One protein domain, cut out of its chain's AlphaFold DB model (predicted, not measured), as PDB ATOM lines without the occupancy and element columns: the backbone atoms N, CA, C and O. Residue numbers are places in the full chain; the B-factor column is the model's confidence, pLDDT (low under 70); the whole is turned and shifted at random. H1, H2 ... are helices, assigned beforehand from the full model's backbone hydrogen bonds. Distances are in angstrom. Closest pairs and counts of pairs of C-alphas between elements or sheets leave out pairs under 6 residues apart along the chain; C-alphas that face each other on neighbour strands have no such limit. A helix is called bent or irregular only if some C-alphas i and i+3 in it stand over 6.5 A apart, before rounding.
ATOM      1  N   PHE A 674      68.025 103.641  83.831       59.09
ATOM      2  CA  PHE A 674      67.061 103.941  82.761       59.09
ATOM      3  C   PHE A 674      65.676 104.327  83.289       59.09
ATOM      4  O   PHE A 674      65.112 105.315  82.833       59.09
ATOM      5  N   GLU A 675      65.155 103.644  84.313       61.94
ATOM      6  CA  GLU A 675      63.845 103.981  84.896       61.94
ATOM      7  C   GLU A 675      63.831 105.374  85.541       61.94
ATOM      8  O   GLU A 675      62.850 106.111  85.435       61.94
ATOM      9  N   LYS A 676      64.944 105.770  86.171       67.19
ATOM     10  CA  LYS A 676      65.088 107.105  86.769       67.19
ATOM     11  C   LYS A 676      65.214 108.191  85.706       67.19
ATOM     12  O   LYS A 676      64.594 109.242  85.846       67.19
ATOM     13  N   LEU A 677      65.940 107.919  84.618       74.38
ATOM     14  CA  LEU A 677      66.031 108.812  83.460       74.38
ATOM     15  C   LEU A 677      64.698 108.932  82.710       74.38
ATOM     16  O   LEU A 677      64.335 110.035  82.320       74.38
ATOM     17  N   ALA A 678      63.921 107.852  82.594       77.38
ATOM     18  CA  ALA A 678      62.555 107.890  82.066       77.38
ATOM     19  C   ALA A 678      61.605 108.701  82.972       77.38
ATOM     20  O   ALA A 678      60.602 109.254  82.519       77.38
ATOM     21  N   GLY A 679      61.919 108.784  84.269       77.75
ATOM     22  CA  GLY A 679      61.133 109.489  85.278       77.75
ATOM     23  C   GLY A 679      61.331 111.008  85.332       77.75
ATOM     24  O   GLY A 679      60.484 111.683  85.921       77.75
ATOM     25  N   ILE A 680      62.384 111.570  84.719       83.50
ATOM     26  CA  ILE A 680      62.716 113.003  84.868       83.50
ATOM     27  C   ILE A 680      61.612 113.928  84.338       83.50
ATOM     28  O   ILE A 680      61.309 114.934  84.981       83.50
ATOM     29  N   GLY A 681      60.968 113.554  83.224       83.56
ATOM     30  CA  GLY A 681      59.833 114.289  82.656       83.56
ATOM     31  C   GLY A 681      58.651 114.330  83.625       83.56
ATOM     32  O   GLY A 681      58.173 115.400  83.995       83.56
ATOM     33  N   LYS A 682      58.278 113.169  84.184       82.88
ATOM     34  CA  LYS A 682      57.196 113.059  85.180       82.88
ATOM     35  C   LYS A 682      57.485 113.839  86.463       82.88
ATOM     36  O   LYS A 682      56.584 114.476  87.005       82.88
ATOM     37  N   SER A 683      58.720 113.794  86.968       81.81
ATOM     38  CA  SER A 683      59.109 114.539  88.173       81.81
ATOM     39  C   SER A 683      59.045 116.052  87.965       81.81
ATOM     40  O   SER A 683      58.588 116.766  88.859       81.81
ATOM     41  N   TRP A 684      59.459 116.540  86.792       89.00
ATOM     42  CA  TRP A 684      59.338 117.951  86.429       89.00
ATOM     43  C   TRP A 684      57.881 118.379  86.262       89.00
ATOM     44  O   TRP A 684      57.443 119.322  86.921       89.00
ATOM     45  N   ALA A 685      57.111 117.639  85.462       85.00
ATOM     46  CA  ALA A 685      55.699 117.909  85.229       85.00
ATOM     47  C   ALA A 685      54.903 117.956  86.542       85.00
ATOM     48  O   ALA A 685      54.074 118.843  86.740       85.00
ATOM     49  N   GLY A 686      55.198 117.052  87.483       81.00
ATOM     50  CA  GLY A 686      54.585 117.052  88.811       81.00
ATOM     51  C   GLY A 686      54.938 118.286  89.648       81.00
ATOM     52  O   GLY A 686      54.087 118.792  90.376       81.00
ATOM     53  N   ALA A 687      56.162 118.805  89.536       79.69
ATOM     54  CA  ALA A 687      56.581 120.014  90.242       79.69
ATOM     55  C   ALA A 687      55.921 121.278  89.670       79.69
ATOM     56  O   ALA A 687      55.453 122.121  90.432       79.69
ATOM     57  N   VAL A 688      55.826 121.376  88.340       82.19
ATOM     58  CA  VAL A 688      55.122 122.468  87.649       82.19
ATOM     59  C   VAL A 688      53.612 122.404  87.916       82.19
ATOM     60  O   VAL A 688      52.982 123.431  88.150       82.19
ATOM     61  N   SER A 689      53.029 121.204  87.982       79.75
ATOM     62  CA  SER A 689      51.606 121.030  88.313       79.75
ATOM     63  C   SER A 689      51.293 121.458  89.748       79.75
ATOM     64  O   SER A 689      50.335 122.191  89.967       79.75
ATOM     65  N   ARG A 690      52.138 121.079  90.719       75.69
ATOM     66  CA  ARG A 690      52.003 121.534  92.114       75.69
ATOM     67  C   ARG A 690      52.131 123.046  92.239       75.69
ATOM     68  O   ARG A 690      51.377 123.648  92.989       75.69
ATOM     69  N   LEU A 691      53.020 123.667  91.461       76.50
ATOM     70  CA  LEU A 691      53.077 125.124  91.367       76.50
ATOM     71  C   LEU A 691      51.735 125.704  90.883       76.50
ATOM     72  O   LEU A 691      51.229 126.651  91.476       76.50
ATOM     73  N   GLY A 692      51.125 125.122  89.848       72.75
ATOM     74  CA  GLY A 692      49.795 125.531  89.382       72.75
ATOM     75  C   GLY A 692      48.688 125.359  90.434       72.75
ATOM     76  O   GLY A 692      47.824 126.228  90.571       72.75
ATOM     77  N   GLU A 693      48.719 124.272  91.210       73.50
ATOM     78  CA  GLU A 693      47.777 124.009  92.310       73.50
ATOM     79  C   GLU A 693      47.957 124.990  93.477       73.50
ATOM     80  O   GLU A 693      46.972 125.541  93.980       73.50
ATOM     81  N   ASP A 694      49.202 125.263  93.869       70.00
ATOM     82  CA  ASP A 694      49.537 126.234  94.910       70.00
ATOM     83  C   ASP A 694      49.084 127.641  94.499       70.00
ATOM     84  O   ASP A 694      48.497 128.364  95.305       70.00
ATOM     85  N   LEU A 695      49.257 128.012  93.223       71.00
ATOM     86  CA  LEU A 695      48.768 129.282  92.678       71.00
ATOM     87  C   LEU A 695      47.246 129.363  92.633       71.00
ATOM     88  O   LEU A 695      46.680 130.402  92.970       71.00
ATOM     89  N   SER A 696      46.575 128.272  92.272       70.25
ATOM     90  CA  SER A 696      45.110 128.196  92.272       70.25
ATOM     91  C   SER A 696      44.540 128.306  93.690       70.25
ATOM     92  O   SER A 696      43.522 128.962  93.911       70.25
ATOM     93  N   THR A 697      45.226 127.710  94.666       69.12
ATOM     94  CA  THR A 697      44.885 127.811  96.090       69.12
ATOM     95  C   THR A 697      45.117 129.230  96.601       69.12
ATOM     96  O   THR A 697      44.249 129.787  97.265       69.12
ATOM     97  N   LEU A 698      46.233 129.862  96.225       66.12
ATOM     98  CA  LEU A 698      46.533 131.255  96.565       66.12
ATOM     99  C   LEU A 698      45.509 132.226  95.962       66.12
ATOM    100  O   LEU A 698      45.077 133.155  96.639       66.12
ATOM    101  N   ALA A 699      45.104 132.000  94.709       67.38
ATOM    102  CA  ALA A 699      44.083 132.787  94.024       67.38
ATOM    103  C   ALA A 699      42.728 132.696  94.739       67.38
ATOM    104  O   ALA A 699      42.053 133.712  94.889       67.38
ATOM    105  N   ARG A 700      42.364 131.501  95.225       68.00
ATOM    106  CA  ARG A 700      41.179 131.287  96.067       68.00
ATOM    107  C   ARG A 700      41.282 132.025  97.394       68.00
ATOM    108  O   ARG A 700      40.432 132.856  97.666       68.00
ATOM    109  N   THR A 701      42.363 131.838  98.150       63.31
ATOM    110  CA  THR A 701      42.573 132.524  99.437       63.31
ATOM    111  C   THR A 701      42.582 134.050  99.287       63.31
ATOM    112  O   THR A 701      42.061 134.763 100.140       63.31
ATOM    113  N   ALA A 702      43.143 134.569  98.191       61.56
ATOM    114  CA  ALA A 702      43.127 135.995  97.876       61.56
ATOM    115  C   ALA A 702      41.742 136.502  97.434       61.56
ATOM    116  O   ALA A 702      41.469 137.687  97.589       61.56
ATOM    117  N   SER A 703      40.888 135.639  96.876       61.84
ATOM    118  CA  SER A 703      39.493 135.951  96.541       61.84
ATOM    119  C   SER A 703      38.595 135.901  97.779       61.84
ATOM    120  O   SER A 703      37.793 136.806  97.978       61.84
ATOM    121  N   ASP A 704      38.779 134.908  98.648       63.06
ATOM    122  CA  ASP A 704      38.015 134.737  99.889       63.06
ATOM    123  C   ASP A 704      38.326 135.874 100.887       63.06
ATOM    124  O   ASP A 704      37.428 136.426 101.515       63.06
ATOM    125  N   ALA A 705      39.586 136.334 100.941       57.00
ATOM    126  CA  ALA A 705      39.997 137.506 101.726       57.00
ATOM    127  C   ALA A 705      39.430 138.850 101.213       57.00
ATOM    128  O   ALA A 705      39.562 139.866 101.893       57.00
ATOM    129  N   VAL A 706      38.834 138.881 100.013       55.19
ATOM    130  CA  VAL A 706      38.138 140.056  99.450       55.19
ATOM    131  C   VAL A 706      36.647 140.050  99.816       55.19
ATOM    132  O   VAL A 706      36.036 141.118  99.819       55.19
ATOM    133  N   GLU A 707      36.061 138.887 100.124       55.44
ATOM    134  CA  GLU A 707      34.635 138.747 100.460       55.44
ATOM    135  C   GLU A 707      34.339 138.899 101.969       55.44
ATOM    136  O   GLU A 707      33.251 139.359 102.323       55.44
ATOM    137  N   GLU A 708      35.293 138.607 102.864       51.62
ATOM    138  CA  GLU A 708      35.171 138.874 104.311       51.62
ATOM    139  C   GLU A 708      35.712 140.272 104.682       51.62
ATOM    140  O   GLU A 708      36.895 140.474 104.957       51.62
ATOM    141  N   ASP A 709      34.828 141.272 104.687       53.34
ATOM    142  CA  ASP A 709      35.154 142.663 105.018       53.34
ATOM    143  C   ASP A 709      35.261 142.890 106.541       53.34
ATOM    144  O   ASP A 709      34.284 142.758 107.277       53.34
ATOM    145  N   THR A 710      36.455 143.237 107.031       48.72
ATOM    146  CA  THR A 710      36.698 144.431 107.868       48.72
ATOM    147  C   THR A 710      38.203 144.593 108.150       48.72
ATOM    148  O   THR A 710      38.836 143.771 108.806       48.72
ATOM    149  N   ALA A 711      38.779 145.707 107.684       49.72
ATOM    150  CA  ALA A 711      40.131 146.205 108.002       49.72
ATOM    151  C   ALA A 711      41.357 145.512 107.360       49.72
ATOM    152  O   ALA A 711      42.476 145.686 107.852       49.72
ATOM    153  N   PHE A 712      41.212 144.817 106.226       51.50
ATOM    154  CA  PHE A 712      42.374 144.483 105.390       51.50
ATOM    155  C   PHE A 712      42.624 145.594 104.357       51.50
ATOM    156  O   PHE A 712      41.815 145.863 103.474       51.50
ATOM    157  N   ASP A 713      43.749 146.279 104.534       60.88
ATOM    158  CA  ASP A 713      44.241 147.415 103.755       60.88
ATOM    159  C   ASP A 713      44.040 147.231 102.233       60.88
ATOM    160  O   ASP A 713      44.482 146.229 101.653       60.88
ATOM    161  N   LYS A 714      43.384 148.188 101.561       59.34
ATOM    162  CA  LYS A 714      43.155 148.135 100.100       59.34
ATOM    163  C   LYS A 714      44.468 147.952  99.332       59.34
ATOM    164  O   LYS A 714      44.486 147.253  98.316       59.34
ATOM    165  N   ASP A 715      45.564 148.485  99.867       60.34
ATOM    166  CA  ASP A 715      46.909 148.350  99.310       60.34
ATOM    167  C   ASP A 715      47.454 146.923  99.415       60.34
ATOM    168  O   ASP A 715      48.059 146.425  98.465       60.34
ATOM    169  N   LYS A 716      47.167 146.201 100.506       58.72
ATOM    170  CA  LYS A 716      47.553 144.786 100.642       58.72
ATOM    171  C   LYS A 716      46.785 143.895  99.673       58.72
ATOM    172  O   LYS A 716      47.357 142.961  99.119       58.72
ATOM    173  N   THR A 717      45.521 144.212  99.407       61.84
ATOM    174  CA  THR A 717      44.696 143.497  98.419       61.84
ATOM    175  C   THR A 717      45.158 143.774  96.983       61.84
ATOM    176  O   THR A 717      45.211 142.867  96.150       61.84
ATOM    177  N   ALA A 718      45.551 145.014  96.676       64.69
ATOM    178  CA  ALA A 718      46.146 145.366  95.387       64.69
ATOM    179  C   ALA A 718      47.520 144.698  95.187       64.69
ATOM    180  O   ALA A 718      47.783 144.140  94.118       64.69
ATOM    181  N   GLN A 719      48.364 144.672  96.224       61.59
ATOM    182  CA  GLN A 719      49.636 143.940  96.227       61.59
ATOM    183  C   GLN A 719      49.430 142.429  96.072       61.59
ATOM    184  O   GLN A 719      50.165 141.800  95.315       61.59
ATOM    185  N   ALA A 720      48.403 141.856  96.708       62.31
ATOM    186  CA  ALA A 720      48.024 140.454  96.555       62.31
ATOM    187  C   ALA A 720      47.695 140.109  95.097       62.31
ATOM    188  O   ALA A 720      48.266 139.172  94.541       62.31
ATOM    189  N   LYS A 721      46.826 140.903  94.453       66.44
ATOM    190  CA  LYS A 721      46.423 140.712  93.049       66.44
ATOM    191  C   LYS A 721      47.581 140.932  92.073       66.44
ATOM    192  O   LYS A 721      47.735 140.161  91.130       66.44
ATOM    193  N   SER A 722      48.416 141.943  92.313       64.62
ATOM    194  CA  SER A 722      49.621 142.213  91.514       64.62
ATOM    195  C   SER A 722      50.650 141.084  91.641       64.62
ATOM    196  O   SER A 722      51.160 140.583  90.638       64.62
ATOM    197  N   GLY A 723      50.894 140.611  92.866       64.50
ATOM    198  CA  GLY A 723      51.780 139.485  93.138       64.50
ATOM    199  C   GLY A 723      51.270 138.175  92.535       64.50
ATOM    200  O   GLY A 723      52.065 137.440  91.960       64.50
ATOM    201  N   LEU A 724      49.958 137.914  92.578       68.75
ATOM    202  CA  LEU A 724      49.332 136.763  91.915       68.75
ATOM    203  C   LEU A 724      49.503 136.831  90.387       68.75
ATOM    204  O   LEU A 724      49.888 135.846  89.764       68.75
ATOM    205  N   ALA A 725      49.289 138.002  89.779       69.94
ATOM    206  CA  ALA A 725      49.475 138.198  88.340       69.94
ATOM    207  C   ALA A 725      50.946 138.044  87.908       69.94
ATOM    208  O   ALA A 725      51.226 137.496  86.841       69.94
ATOM    209  N   ALA A 726      51.895 138.500  88.731       66.31
ATOM    210  CA  ALA A 726      53.321 138.277  88.506       66.31
ATOM    211  C   ALA A 726      53.689 136.789  88.632       66.31
ATOM    212  O   ALA A 726      54.453 136.279  87.816       66.31
ATOM    213  N   MET A 727      53.108 136.079  89.601       68.88
ATOM    214  CA  MET A 727      53.337 134.646  89.796       68.88
ATOM    215  C   MET A 727      52.752 133.784  88.681       68.88
ATOM    216  O   MET A 727      53.406 132.832  88.267       68.88
ATOM    217  N   GLN A 728      51.575 134.135  88.157       73.44
ATOM    218  CA  GLN A 728      51.003 133.439  87.005       73.44
ATOM    219  C   GLN A 728      51.952 133.520  85.803       73.44
ATOM    220  O   GLN A 728      52.281 132.500  85.213       73.44
ATOM    221  N   LYS A 729      52.513 134.705  85.527       72.31
ATOM    222  CA  LYS A 729      53.512 134.888  84.459       72.31
ATOM    223  C   LYS A 729      54.803 134.096  84.687       72.31
ATOM    224  O   LYS A 729      55.453 133.707  83.721       72.31
ATOM    225  N   VAL A 730      55.199 133.891  85.945       70.81
ATOM    226  CA  VAL A 730      56.352 133.051  86.306       70.81
ATOM    227  C   VAL A 730      56.038 131.572  86.073       70.81
ATOM    228  O   VAL A 730      56.890 130.858  85.557       70.81
ATOM    229  N   ALA A 731      54.833 131.112  86.415       73.50
ATOM    230  CA  ALA A 731      54.402 129.741  86.155       73.50
ATOM    231  C   ALA A 731      54.261 129.450  84.656       73.50
ATOM    232  O   ALA A 731      54.747 128.417  84.203       73.50
ATOM    233  N   ASP A 732      53.712 130.390  83.881       76.75
ATOM    234  CA  ASP A 732      53.576 130.284  82.421       76.75
ATOM    235  C   ASP A 732      54.940 130.141  81.707       76.75
ATOM    236  O   ASP A 732      55.007 129.680  80.568       76.75
ATOM    237  N   ALA A 733      56.044 130.522  82.361       78.94
ATOM    238  CA  ALA A 733      57.397 130.385  81.823       78.94
ATOM    239  C   ALA A 733      57.989 128.968  81.968       78.94
ATOM    240  O   ALA A 733      59.028 128.681  81.366       78.94
ATOM    241  N   PHE A 734      57.364 128.085  82.754       85.38
ATOM    242  CA  PHE A 734      57.807 126.704  82.936       85.38
ATOM    243  C   PHE A 734      56.920 125.748  82.141       85.38
ATOM    244  O   PHE A 734      55.763 125.513  82.477       85.38
ATOM    245  N   ASP A 735      57.494 125.144  81.107       85.62
ATOM    246  CA  ASP A 735      56.815 124.111  80.334       85.62
ATOM    247  C   ASP A 735      56.884 122.776  81.089       85.62
ATOM    248  O   ASP A 735      57.972 122.250  81.339       85.62
ATOM    249  N   ALA A 736      55.729 122.223  81.466       85.56
ATOM    250  CA  ALA A 736      55.634 120.945  82.170       85.56
ATOM    251  C   ALA A 736      56.203 119.772  81.350       85.56
ATOM    252  O   ALA A 736      56.681 118.808  81.945       85.56
ATOM    253  N   ALA A 737      56.214 119.877  80.018       87.38
ATOM    254  CA  ALA A 737      56.719 118.851  79.107       87.38
ATOM    255  C   ALA A 737      58.197 119.048  78.717       87.38
ATOM    256  O   ALA A 737      58.741 118.264  77.937       87.38
ATOM    257  N   ALA A 738      58.881 120.063  79.262       87.56
ATOM    258  CA  ALA A 738      60.215 120.476  78.813       87.56
ATOM    259  C   ALA A 738      61.253 119.339  78.773       87.56
ATOM    260  O   ALA A 738      62.137 119.329  77.919       87.56
ATOM    261  N   PHE A 739      61.154 118.375  79.692       90.75
ATOM    262  CA  PHE A 739      62.105 117.270  79.807       90.75
ATOM    263  C   PHE A 739      61.621 115.958  79.182       90.75
ATOM    264  O   PHE A 739      62.382 114.992  79.186       90.75
ATOM    265  N   ASP A 740      60.415 115.895  78.614       88.44
ATOM    266  CA  ASP A 740      59.820 114.641  78.129       88.44
ATOM    267  C   ASP A 740      60.581 114.058  76.934       88.44
ATOM    268  O   ASP A 740      60.831 112.853  76.878       88.44
ATOM    269  N   ALA A 741      61.029 114.912  76.009       83.75
ATOM    270  CA  ALA A 741      61.837 114.485  74.868       83.75
ATOM    271  C   ALA A 741      63.182 113.885  75.316       83.75
ATOM    272  O   ALA A 741      63.598 112.837  74.823       83.75
ATOM    273  N   ALA A 742      63.835 114.514  76.299       84.75
ATOM    274  CA  ALA A 742      65.078 113.999  76.862       84.75
ATOM    275  C   ALA A 742      64.843 112.718  77.676       84.75
ATOM    276  O   ALA A 742      65.629 111.785  77.569       84.75
ATOM    277  N   ALA A 743      63.752 112.640  78.443       85.81
ATOM    278  CA  ALA A 743      63.375 111.459  79.215       85.81
ATOM    279  C   ALA A 743      63.106 110.246  78.314       85.81
ATOM    280  O   ALA A 743      63.560 109.148  78.619       85.81
ATOM    281  N   SER A 744      62.423 110.463  77.186       82.75
ATOM    282  CA  SER A 744      62.135 109.434  76.183       82.75
ATOM    283  C   SER A 744      63.418 108.839  75.600       82.75
ATOM    284  O   SER A 744      63.586 107.627  75.576       82.75
ATOM    285  N   VAL A 745      64.387 109.683  75.224       82.25
ATOM    286  CA  VAL A 745      65.661 109.218  74.653       82.25
ATOM    287  C   VAL A 745      66.593 108.624  75.711       82.25
ATOM    288  O   VAL A 745      67.297 107.656  75.437       82.25
ATOM    289  N   LEU A 746      66.652 109.207  76.912       78.69
ATOM    290  CA  LEU A 746      67.598 108.800  77.957       78.69
ATOM    291  C   LEU A 746      67.121 107.596  78.771       78.69
ATOM    292  O   LEU A 746      67.966 106.881  79.319       78.69
ATOM    293  N   GLY A 747      65.806 107.409  78.870       75.69
ATOM    294  CA  GLY A 747      65.152 106.346  79.625       75.69
ATOM    295  C   GLY A 747      64.815 105.093  78.819       75.69
ATOM    296  O   GLY A 747      64.453 104.089  79.428       75.69
ATOM    297  N   ASP A 748      64.948 105.126  77.490       75.81
ATOM    298  CA  ASP A 748      64.776 103.959  76.623       75.81
ATOM    299  C   ASP A 748      66.047 103.075  76.644       75.81
ATOM    300  O   ASP A 748      67.139 103.550  76.320       75.81
ATOM    301  N   PRO A 749      65.961 101.797  77.056       66.25
ATOM    302  CA  PRO A 749      67.091 100.876  77.000       66.25
ATOM    303  C   PRO A 749      67.574 100.594  75.568       66.25
ATOM    304  O   PRO A 749      68.758 100.310  75.381       66.25
ATOM    305  N   ASP A 750      66.700 100.695  74.559       66.31
ATOM    306  CA  ASP A 750      67.016 100.349  73.165       66.31
ATOM    307  C   ASP A 750      67.831 101.445  72.452       66.31
ATOM    308  O   ASP A 750      68.575 101.168  71.508       66.31
ATOM    309  N   THR A 751      67.803 102.686  72.950       61.88
ATOM    310  CA  THR A 751      68.680 103.780  72.489       61.88
ATOM    311  C   THR A 751      70.077 103.728  73.120       61.88
ATOM    312  O   THR A 751      70.927 104.560  72.797       61.88
ATOM    313  N   ALA A 752      70.371 102.747  73.988       58.25
ATOM    314  CA  ALA A 752      71.671 102.610  74.650       58.25
ATOM    315  C   ALA A 752      72.857 102.458  73.678       58.25
ATOM    316  O   ALA A 752      73.981 102.787  74.051       58.25
ATOM    317  N   GLY A 753      72.607 102.003  72.443       55.34
ATOM    318  CA  GLY A 753      73.608 101.892  71.376       55.34
ATOM    319  C   GLY A 753      73.816 103.154  70.523       55.34
ATOM    320  O   GLY A 753      74.809 103.219  69.802       55.34
ATOM    321  N   ASP A 754      72.930 104.160  70.596       71.00
ATOM    322  CA  ASP A 754      73.075 105.438  69.879       71.00
ATOM    323  C   ASP A 754      73.629 106.521  70.816       71.00
ATOM    324  O   ASP A 754      72.931 107.393  71.347       71.00
ATOM    325  N   GLU A 755      74.942 106.444  71.033       69.56
ATOM    326  CA  GLU A 755      75.681 107.334  71.928       69.56
ATOM    327  C   GLU A 755      75.543 108.815  71.530       69.56
ATOM    328  O   GLU A 755      75.546 109.703  72.389       69.56
ATOM    329  N   LYS A 756      75.347 109.102  70.235       76.56
ATOM    330  CA  LYS A 756      75.187 110.467  69.729       76.56
ATOM    331  C   LYS A 756      73.824 111.043  70.111       76.56
ATOM    332  O   LYS A 756      73.776 112.168  70.611       76.56
ATOM    333  N   ALA A 757      72.743 110.285  69.925       77.19
ATOM    334  CA  ALA A 757      71.400 110.715  70.314       77.19
ATOM    335  C   ALA A 757      71.290 110.934  71.832       77.19
ATOM    336  O   ALA A 757      70.740 111.943  72.277       77.19
ATOM    337  N   ARG A 758      71.892 110.051  72.642       74.81
ATOM    338  CA  ARG A 758      71.886 110.190  74.110       74.81
ATOM    339  C   ARG A 758      72.736 111.356  74.596       74.81
ATOM    340  O   ARG A 758      72.317 112.078  75.502       74.81
ATOM    341  N   LYS A 759      73.904 111.587  73.989       78.62
ATOM    342  CA  LYS A 759      74.728 112.760  74.305       78.62
ATOM    343  C   LYS A 759      73.984 114.059  73.991       78.62
ATOM    344  O   LYS A 759      73.994 114.965  74.819       78.62
ATOM    345  N   GLN A 760      73.291 114.114  72.855       82.56
ATOM    346  CA  GLN A 760      72.487 115.273  72.472       82.56
ATOM    347  C   GLN A 760      71.333 115.506  73.459       82.56
ATOM    348  O   GLN A 760      71.232 116.587  74.031       82.56
ATOM    349  N   ALA A 761      70.538 114.474  73.762       82.44
ATOM    350  CA  ALA A 761      69.442 114.564  74.729       82.44
ATOM    351  C   ALA A 761      69.918 114.981  76.136       82.44
ATOM    352  O   ALA A 761      69.240 115.732  76.839       82.44
ATOM    353  N   ARG A 762      71.117 114.540  76.540       80.62
ATOM    354  CA  ARG A 762      71.778 114.962  77.781       80.62
ATOM    355  C   ARG A 762      72.142 116.443  77.764       80.62
ATOM    356  O   ARG A 762      71.886 117.146  78.740       80.62
ATOM    357  N   GLU A 763      72.774 116.911  76.695       82.44
ATOM    358  CA  GLU A 763      73.151 118.317  76.556       82.44
ATOM    359  C   GLU A 763      71.915 119.222  76.525       82.44
ATOM    360  O   GLU A 763      71.906 120.255  77.197       82.44
ATOM    361  N   ASP A 764      70.846 118.789  75.857       83.25
ATOM    362  CA  ASP A 764      69.578 119.513  75.782       83.25
ATOM    363  C   ASP A 764      68.879 119.583  77.151       83.25
ATOM    364  O   ASP A 764      68.483 120.670  77.584       83.25
ATOM    365  N   ALA A 765      68.834 118.481  77.909       82.94
ATOM    366  CA  ALA A 765      68.316 118.486  79.280       82.94
ATOM    367  C   ALA A 765      69.132 119.411  80.205       82.94
ATOM    368  O   ALA A 765      68.574 120.227  80.938       82.94
ATOM    369  N   LEU A 766      70.466 119.347  80.157       81.75
ATOM    370  CA  LEU A 766      71.319 120.222  80.971       81.75
ATOM    371  C   LEU A 766      71.188 121.694  80.566       81.75
ATOM    372  O   LEU A 766      71.251 122.584  81.420       81.75
ATOM    373  N   ARG A 767      70.987 121.971  79.277       85.25
ATOM    374  CA  ARG A 767      70.716 123.320  78.780       85.25
ATOM    375  C   ARG A 767      69.395 123.852  79.327       85.25
ATOM    376  O   ARG A 767      69.373 124.991  79.790       85.25
ATOM    377  N   LEU A 768      68.341 123.040  79.344       86.44
ATOM    378  CA  LEU A 768      67.048 123.404  79.933       86.44
ATOM    379  C   LEU A 768      67.153 123.647  81.445       86.44
ATOM    380  O   LEU A 768      66.637 124.649  81.937       86.44
ATOM    381  N   VAL A 769      67.910 122.820  82.179       82.88
ATOM    382  CA  VAL A 769      68.196 123.068  83.607       82.88
ATOM    383  C   VAL A 769      68.859 124.433  83.809       82.88
ATOM    384  O   VAL A 769      68.447 125.203  84.680       82.88
ATOM    385  N   ARG A 770      69.880 124.759  83.008       86.25
ATOM    386  CA  ARG A 770      70.578 126.054  83.090       86.25
ATOM    387  C   ARG A 770      69.654 127.216  82.749       86.25
ATOM    388  O   ARG A 770      69.698 128.229  83.443       86.25
ATOM    389  N   LEU A 771      68.817 127.058  81.725       85.69
ATOM    390  CA  LEU A 771      67.842 128.060  81.302       85.69
ATOM    391  C   LEU A 771      66.858 128.376  82.435       85.69
ATOM    392  O   LEU A 771      66.741 129.533  82.838       85.69
ATOM    393  N   TYR A 772      66.220 127.355  83.010       85.94
ATOM    394  CA  TYR A 772      65.240 127.540  84.080       85.94
ATOM    395  C   TYR A 772      65.863 128.041  85.387       85.94
ATOM    396  O   TYR A 772      65.269 128.879  86.067       85.94
ATOM    397  N   ARG A 773      67.096 127.632  85.724       81.38
ATOM    398  CA  ARG A 773      67.837 128.229  86.851       81.38
ATOM    399  C   ARG A 773      68.199 129.691  86.609       81.38
ATOM    400  O   ARG A 773      68.093 130.501  87.526       81.38
ATOM    401  N   GLY A 774      68.633 130.026  85.394       77.44
ATOM    402  CA  GLY A 774      68.926 131.402  84.998       77.44
ATOM    403  C   GLY A 774      67.691 132.287  85.142       77.44
ATOM    404  O   GLY A 774      67.767 133.347  85.763       77.44
ATOM    405  N   TYR A 775      66.543 131.792  84.674       80.50
ATOM    406  CA  TYR A 775      65.252 132.453  84.836       80.50
ATOM    407  C   TYR A 775      64.904 132.669  86.319       80.50
ATOM    408  O   TYR A 775      64.626 133.796  86.720       80.50
ATOM    409  N   MET A 776      65.019 131.643  87.170       76.00
ATOM    410  CA  MET A 776      64.731 131.781  88.608       76.00
ATOM    411  C   MET A 776      65.682 132.730  89.356       76.00
ATOM    412  O   MET A 776      65.263 133.382  90.308       76.00
ATOM    413  N   LYS A 777      66.959 132.823  88.959       71.62
ATOM    414  CA  LYS A 777      67.970 133.650  89.650       71.62
ATOM    415  C   LYS A 777      67.966 135.120  89.200       71.62
ATOM    416  O   LYS A 777      68.298 136.013  89.989       71.62
ATOM    417  N   GLY A 778      67.642 135.362  87.929       65.00
ATOM    418  CA  GLY A 778      67.799 136.661  87.270       65.00
ATOM    419  C   GLY A 778      66.507 137.431  86.995       65.00
ATOM    420  O   GLY A 778      66.595 138.612  86.684       65.00
ATOM    421  N   ASN A 779      65.328 136.811  87.094       71.00
ATOM    422  CA  ASN A 779      64.080 137.461  86.691       71.00
ATOM    423  C   ASN A 779      63.460 138.310  87.820       71.00
ATOM    424  O   ASN A 779      63.203 137.821  88.924       71.00
ATOM    425  N   GLU A 780      63.175 139.581  87.525       66.56
ATOM    426  CA  GLU A 780      62.546 140.527  88.457       66.56
ATOM    427  C   GLU A 780      61.150 140.088  88.914       66.56
ATOM    428  O   GLU A 780      60.801 140.316  90.068       66.56
ATOM    429  N   LEU A 781      60.377 139.388  88.073       64.19
ATOM    430  CA  LEU A 781      59.057 138.854  88.427       64.19
ATOM    431  C   LEU A 781      59.154 137.749  89.486       64.19
ATOM    432  O   LEU A 781      58.307 137.676  90.371       64.19
ATOM    433  N   VAL A 782      60.212 136.929  89.444       65.06
ATOM    434  CA  VAL A 782      60.479 135.892  90.458       65.06
ATOM    435  C   VAL A 782      60.878 136.537  91.788       65.06
ATOM    436  O   VAL A 782      60.411 136.113  92.846       65.06
ATOM    437  N   ARG A 783      61.681 137.610  91.752       64.31
ATOM    438  CA  ARG A 783      62.021 138.398  92.951       64.31
ATOM    439  C   ARG A 783      60.803 139.115  93.530       64.31
ATOM    440  O   ARG A 783      60.594 139.064  94.737       64.31
ATOM    441  N   HIS A 784      59.965 139.715  92.686       61.44
ATOM    442  CA  HIS A 784      58.713 140.347  93.104       61.44
ATOM    443  C   HIS A 784      57.726 139.344  93.710       61.44
ATOM    444  O   HIS A 784      57.110 139.642  94.732       61.44
ATOM    445  N   ALA A 785      57.607 138.146  93.134       58.44
ATOM    446  CA  ALA A 785      56.790 137.070  93.687       58.44
ATOM    447  C   ALA A 785      57.275 136.629  95.083       58.44
ATOM    448  O   ALA A 785      56.459 136.426  95.980       58.44
ATOM    449  N   ALA A 786      58.591 136.547  95.303       56.84
ATOM    450  CA  ALA A 786      59.169 136.170  96.595       56.84
ATOM    451  C   ALA A 786      58.909 137.191  97.722       56.84
ATOM    452  O   ALA A 786      58.948 136.822  98.894       56.84
ATOM    453  N   MET A 787      58.616 138.451  97.381       55.53
ATOM    454  CA  MET A 787      58.317 139.527  98.338       55.53
ATOM    455  C   MET A 787      56.829 139.613  98.731       55.53
ATOM    456  O   MET A 787      56.439 140.512  99.474       55.53
ATOM    457  N   ASN A 788      55.982 138.699  98.248       56.00
ATOM    458  CA  ASN A 788      54.547 138.719  98.531       56.00
ATOM    459  C   ASN A 788      54.231 138.212  99.967       56.00
ATOM    460  O   ASN A 788      54.738 137.154 100.362       56.00
ATOM    461  N   PRO A 789      53.368 138.905 100.744       50.53
ATOM    462  CA  PRO A 789      53.016 138.559 102.130       50.53
ATOM    463  C   PRO A 789      52.421 137.157 102.374       50.53
ATOM    464  O   PRO A 789      52.425 136.704 103.518       50.53
ATOM    465  N   PHE A 790      51.956 136.426 101.356       55.31
ATOM    466  CA  PHE A 790      51.349 135.090 101.534       55.31
ATOM    467  C   PHE A 790      52.349 133.913 101.617       55.31
ATOM    468  O   PHE A 790      51.980 132.773 101.355       55.31
ATOM    469  N   LYS A 791      53.607 134.159 102.017       53.84
ATOM    470  CA  LYS A 791      54.678 133.143 102.163       53.84
ATOM    471  C   LYS A 791      55.000 132.373 100.873       53.84
ATOM    472  O   LYS A 791      54.989 131.148 100.836       53.84
ATOM    473  N   VAL A 792      55.394 133.104  99.831       49.16
ATOM    474  CA  VAL A 792      55.784 132.537  98.522       49.16
ATOM    475  C   VAL A 792      57.256 132.089  98.443       49.16
ATOM    476  O   VAL A 792      57.725 131.563  97.432       49.16
ATOM    477  N   SER A 793      58.000 132.170  99.550       47.50
ATOM    478  CA  SER A 793      59.346 131.585  99.664       47.50
ATOM    479  C   SER A 793      59.384 130.058  99.440       47.50
ATOM    480  O   SER A 793      60.461 129.494  99.249       47.50
ATOM    481  N   SER A 794      58.224 129.389  99.394       53.94
ATOM    482  CA  SER A 794      58.053 127.952  99.152       53.94
ATOM    483  C   SER A 794      58.024 127.517  97.678       53.94
ATOM    484  O   SER A 794      58.019 126.317  97.442       53.94
ATOM    485  N   ILE A 795      58.033 128.423  96.686       55.53
ATOM    486  CA  ILE A 795      57.794 128.061  95.268       55.53
ATOM    487  C   ILE A 795      59.078 127.754  94.474       55.53
ATOM    488  O   ILE A 795      59.163 126.756  93.755       55.53
ATOM    489  N   ALA A 796      60.112 128.589  94.607       62.16
ATOM    490  CA  ALA A 796      61.361 128.406  93.859       62.16
ATOM    491  C   ALA A 796      62.214 127.253  94.415       62.16
ATOM    492  O   ALA A 796      63.031 126.671  93.699       62.16
ATOM    493  N   VAL A 797      62.047 126.917  95.698       65.50
ATOM    494  CA  VAL A 797      62.842 125.885  96.378       65.50
ATOM    495  C   VAL A 797      62.517 124.475  95.850       65.50
ATOM    496  O   VAL A 797      63.462 123.781  95.468       65.50
ATOM    497  N   PRO A 798      61.244 124.042  95.726       68.00
ATOM    498  CA  PRO A 798      60.884 122.757  95.122       68.00
ATOM    499  C   PRO A 798      61.297 122.632  93.653       68.00
ATOM    500  O   PRO A 798      61.841 121.598  93.265       68.00
ATOM    501  N   LEU A 799      61.116 123.683  92.845       75.31
ATOM    502  CA  LEU A 799      61.544 123.677  91.440       75.31
ATOM    503  C   LEU A 799      63.066 123.555  91.314       75.31
ATOM    504  O   LEU A 799      63.556 122.730  90.545       75.31
ATOM    505  N   ASN A 800      63.832 124.299  92.118       74.50
ATOM    506  CA  ASN A 800      65.286 124.148  92.162       74.50
ATOM    507  C   ASN A 800      65.711 122.759  92.652       74.50
ATOM    508  O   ASN A 800      66.665 122.195  92.118       74.50
ATOM    509  N   ALA A 801      65.012 122.185  93.634       70.19
ATOM    510  CA  ALA A 801      65.291 120.838  94.118       70.19
ATOM    511  C   ALA A 801      65.080 119.782  93.021       70.19
ATOM    512  O   ALA A 801      65.919 118.894  92.864       70.19
ATOM    513  N   ILE A 802      64.021 119.910  92.216       77.81
ATOM    514  CA  ILE A 802      63.761 119.006  91.091       77.81
ATOM    515  C   ILE A 802      64.742 119.239  89.938       77.81
ATOM    516  O   ILE A 802      65.271 118.269  89.410       77.81
ATOM    517  N   LEU A 803      65.098 120.481  89.596       80.31
ATOM    518  CA  LEU A 803      66.153 120.741  88.604       80.31
ATOM    519  C   LEU A 803      67.519 120.191  89.045       80.31
ATOM    520  O   LEU A 803      68.265 119.667  88.221       80.31
ATOM    521  N   ASN A 804      67.840 120.267  90.342       73.62
ATOM    522  CA  ASN A 804      69.026 119.623  90.912       73.62
ATOM    523  C   ASN A 804      68.950 118.102  90.757       73.62
ATOM    524  O   ASN A 804      69.941 117.483  90.385       73.62
ATOM    525  N   TYR A 805      67.793 117.505  91.038       77.50
ATOM    526  CA  TYR A 805      67.574 116.076  90.850       77.50
ATOM    527  C   TYR A 805      67.757 115.663  89.380       77.50
ATOM    528  O   TYR A 805      68.550 114.770  89.107       77.50
ATOM    529  N   ILE A 806      67.128 116.366  88.435       77.25
ATOM    530  CA  ILE A 806      67.220 116.077  86.995       77.25
ATOM    531  C   ILE A 806      68.661 116.203  86.497       77.25
ATOM    532  O   ILE A 806      69.157 115.297  85.832       77.25
ATOM    533  N   GLU A 807      69.366 117.279  86.857       77.75
ATOM    534  CA  GLU A 807      70.782 117.444  86.511       77.75
ATOM    535  C   GLU A 807      71.625 116.276  87.029       77.75
ATOM    536  O   GLU A 807      72.487 115.766  86.318       77.75
ATOM    537  N   LEU A 808      71.367 115.820  88.254       67.25
ATOM    538  CA  LEU A 808      72.105 114.711  88.844       67.25
ATOM    539  C   LEU A 808      71.832 113.388  88.141       67.25
ATOM    540  O   LEU A 808      72.787 112.671  87.864       67.25
ATOM    541  N   GLU A 809      70.578 113.064  87.845       70.25
ATOM    542  CA  GLU A 809      70.242 111.807  87.170       70.25
ATOM    543  C   GLU A 809      70.783 111.796  85.731       70.25
ATOM    544  O   GLU A 809      71.430 110.831  85.326       70.25
ATOM    545  N   VAL A 810      70.673 112.914  85.001       71.00
ATOM    546  CA  VAL A 810      71.243 113.079  83.650       71.00
ATOM    547  C   VAL A 810      72.779 112.999  83.646       71.00
ATOM    548  O   VAL A 810      73.379 112.507  82.690       71.00
ATOM    549  N   LEU A 811      73.453 113.466  84.703       67.12
ATOM    550  CA  LEU A 811      74.909 113.344  84.838       67.12
ATOM    551  C   LEU A 811      75.366 111.948  85.290       67.12
ATOM    552  O   LEU A 811      76.494 111.574  84.977       67.12
ATOM    553  N   ARG A 812      74.521 111.210  86.024       63.00
ATOM    554  CA  ARG A 812      74.787 109.859  86.552       63.00
ATOM    555  C   ARG A 812      74.473 108.731  85.576       63.00
ATOM    556  O   ARG A 812      74.969 107.634  85.788       63.00
ATOM    557  N   GLY A 813      73.657 108.982  84.556       57.25
ATOM    558  CA  GLY A 813      73.249 108.026  83.522       57.25
ATOM    559  C   GLY A 813      74.350 107.478  82.599       57.25
ATOM    560  O   GLY A 813      74.010 107.044  81.501       57.25
ATOM    561  N   VAL A 814      75.626 107.539  83.001       46.88
ATOM    562  CA  VAL A 814      76.819 107.134  82.229       46.88
ATOM    563  C   VAL A 814      77.504 105.954  82.897       46.88
ATOM    564  O   VAL A 814      77.801 106.075  84.108       46.88
TER     565      VAL A 814
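What this domain is: This is residues 674 to 814 of the 814 residues of an uncharacterized protein of Rhodobacteraceae bacterium (ex Bugula neritina AB1) (UniProt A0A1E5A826). A long rod of helices, with H1 running along most of its length: H2 folds back beside the far part of H1, and H7 and H5 fill the other part, H7 side by side with both H1 and H5. The short H3 also packs on both H1 and H5, H6 crosses H2 steeply, and the turn at residues 707 to 713 sticks out at one end. The printed part has 141 residues with seven named helices, in the order H1 to H7, and no named strand; the class is all helix. The whole is loose, with a radius of gyration of the C-alphas of 18.5 A and spans of 67 by 25 by 18 A.

How they stand to each other: H1, residues 674 to 707, and H2, residues 714 to 731, form a helical hairpin; they touch at a shallow tilt of 19 degrees, opposite ways, with C-alphas 702 and 720 closest at 6.8 A. With residues 674 to 682 alone, H1 touches H3, residues 740 to 747, at a shallow tilt of 32 degrees, the closest C-alphas being Ala 678 and Gly 747, 3.9 A apart. H4, residues 750 to 753, touches H5, residues 755 to 778, only at the corner and only just, with 3 pairs of C-alphas within 8 A; the closest are Thr 751 and Arg 758, 7.3 A apart. H5 touches H3 with residues 757 to 765 alone, at a steep tilt of 46 degrees; C-alphas 742 and 761 are closest at 4.9 A. H6, residues 780 to 786, touches residues 723 to 730 of H2 alone at a steep tilt of 62 degrees, with C-alphas 723 and 785 closest at 5.6 A. H7, residues 796 to 812, touches H5 at a shallow tilt of 21 degrees, opposite ways, with C-alphas 769 and 803 closest at 5.9 A. H7 also touches residues 676 to 688 of H1 alone, at a shallow tilt of 5 degrees, opposite ways; C-alphas 680 and 806 are closest at 5.9 A. H1 and H5 are apart. Every O i to N i+4 pair is within hydrogen-bond range in H2, H3, H5, H6 and H7, but 27 of 30 in H1; H4 is too short for such a pair.

Where its parts are: H1 begins at C-alpha 674 (67.061, 103.941, 82.761) and is 50.8 A long; it has a kink of 31 degrees near residue 681 and is irregular, but only just, with C-alphas 678 and 681 7.0 A apart. H2 is 25.7 A long, H5 34.0 A and H7 24.0 A, ending at C-alpha 812 (74.787, 109.859, 86.552). H3 is 10.0 A and H6 9.8 A; H4 is irregular, its C-alphas 750 and 753 being 7.0 A apart.

The domain as a whole: The C-alphas of Thr 710 and Gly 753, the two farthest apart, are 67.1 A apart. The printed part has no cut, and no link between named helices is long. The mean pLDDT of the printed part is 70.7, with 65 residues under 70, among them residues 697 to 727 and 780 to 798.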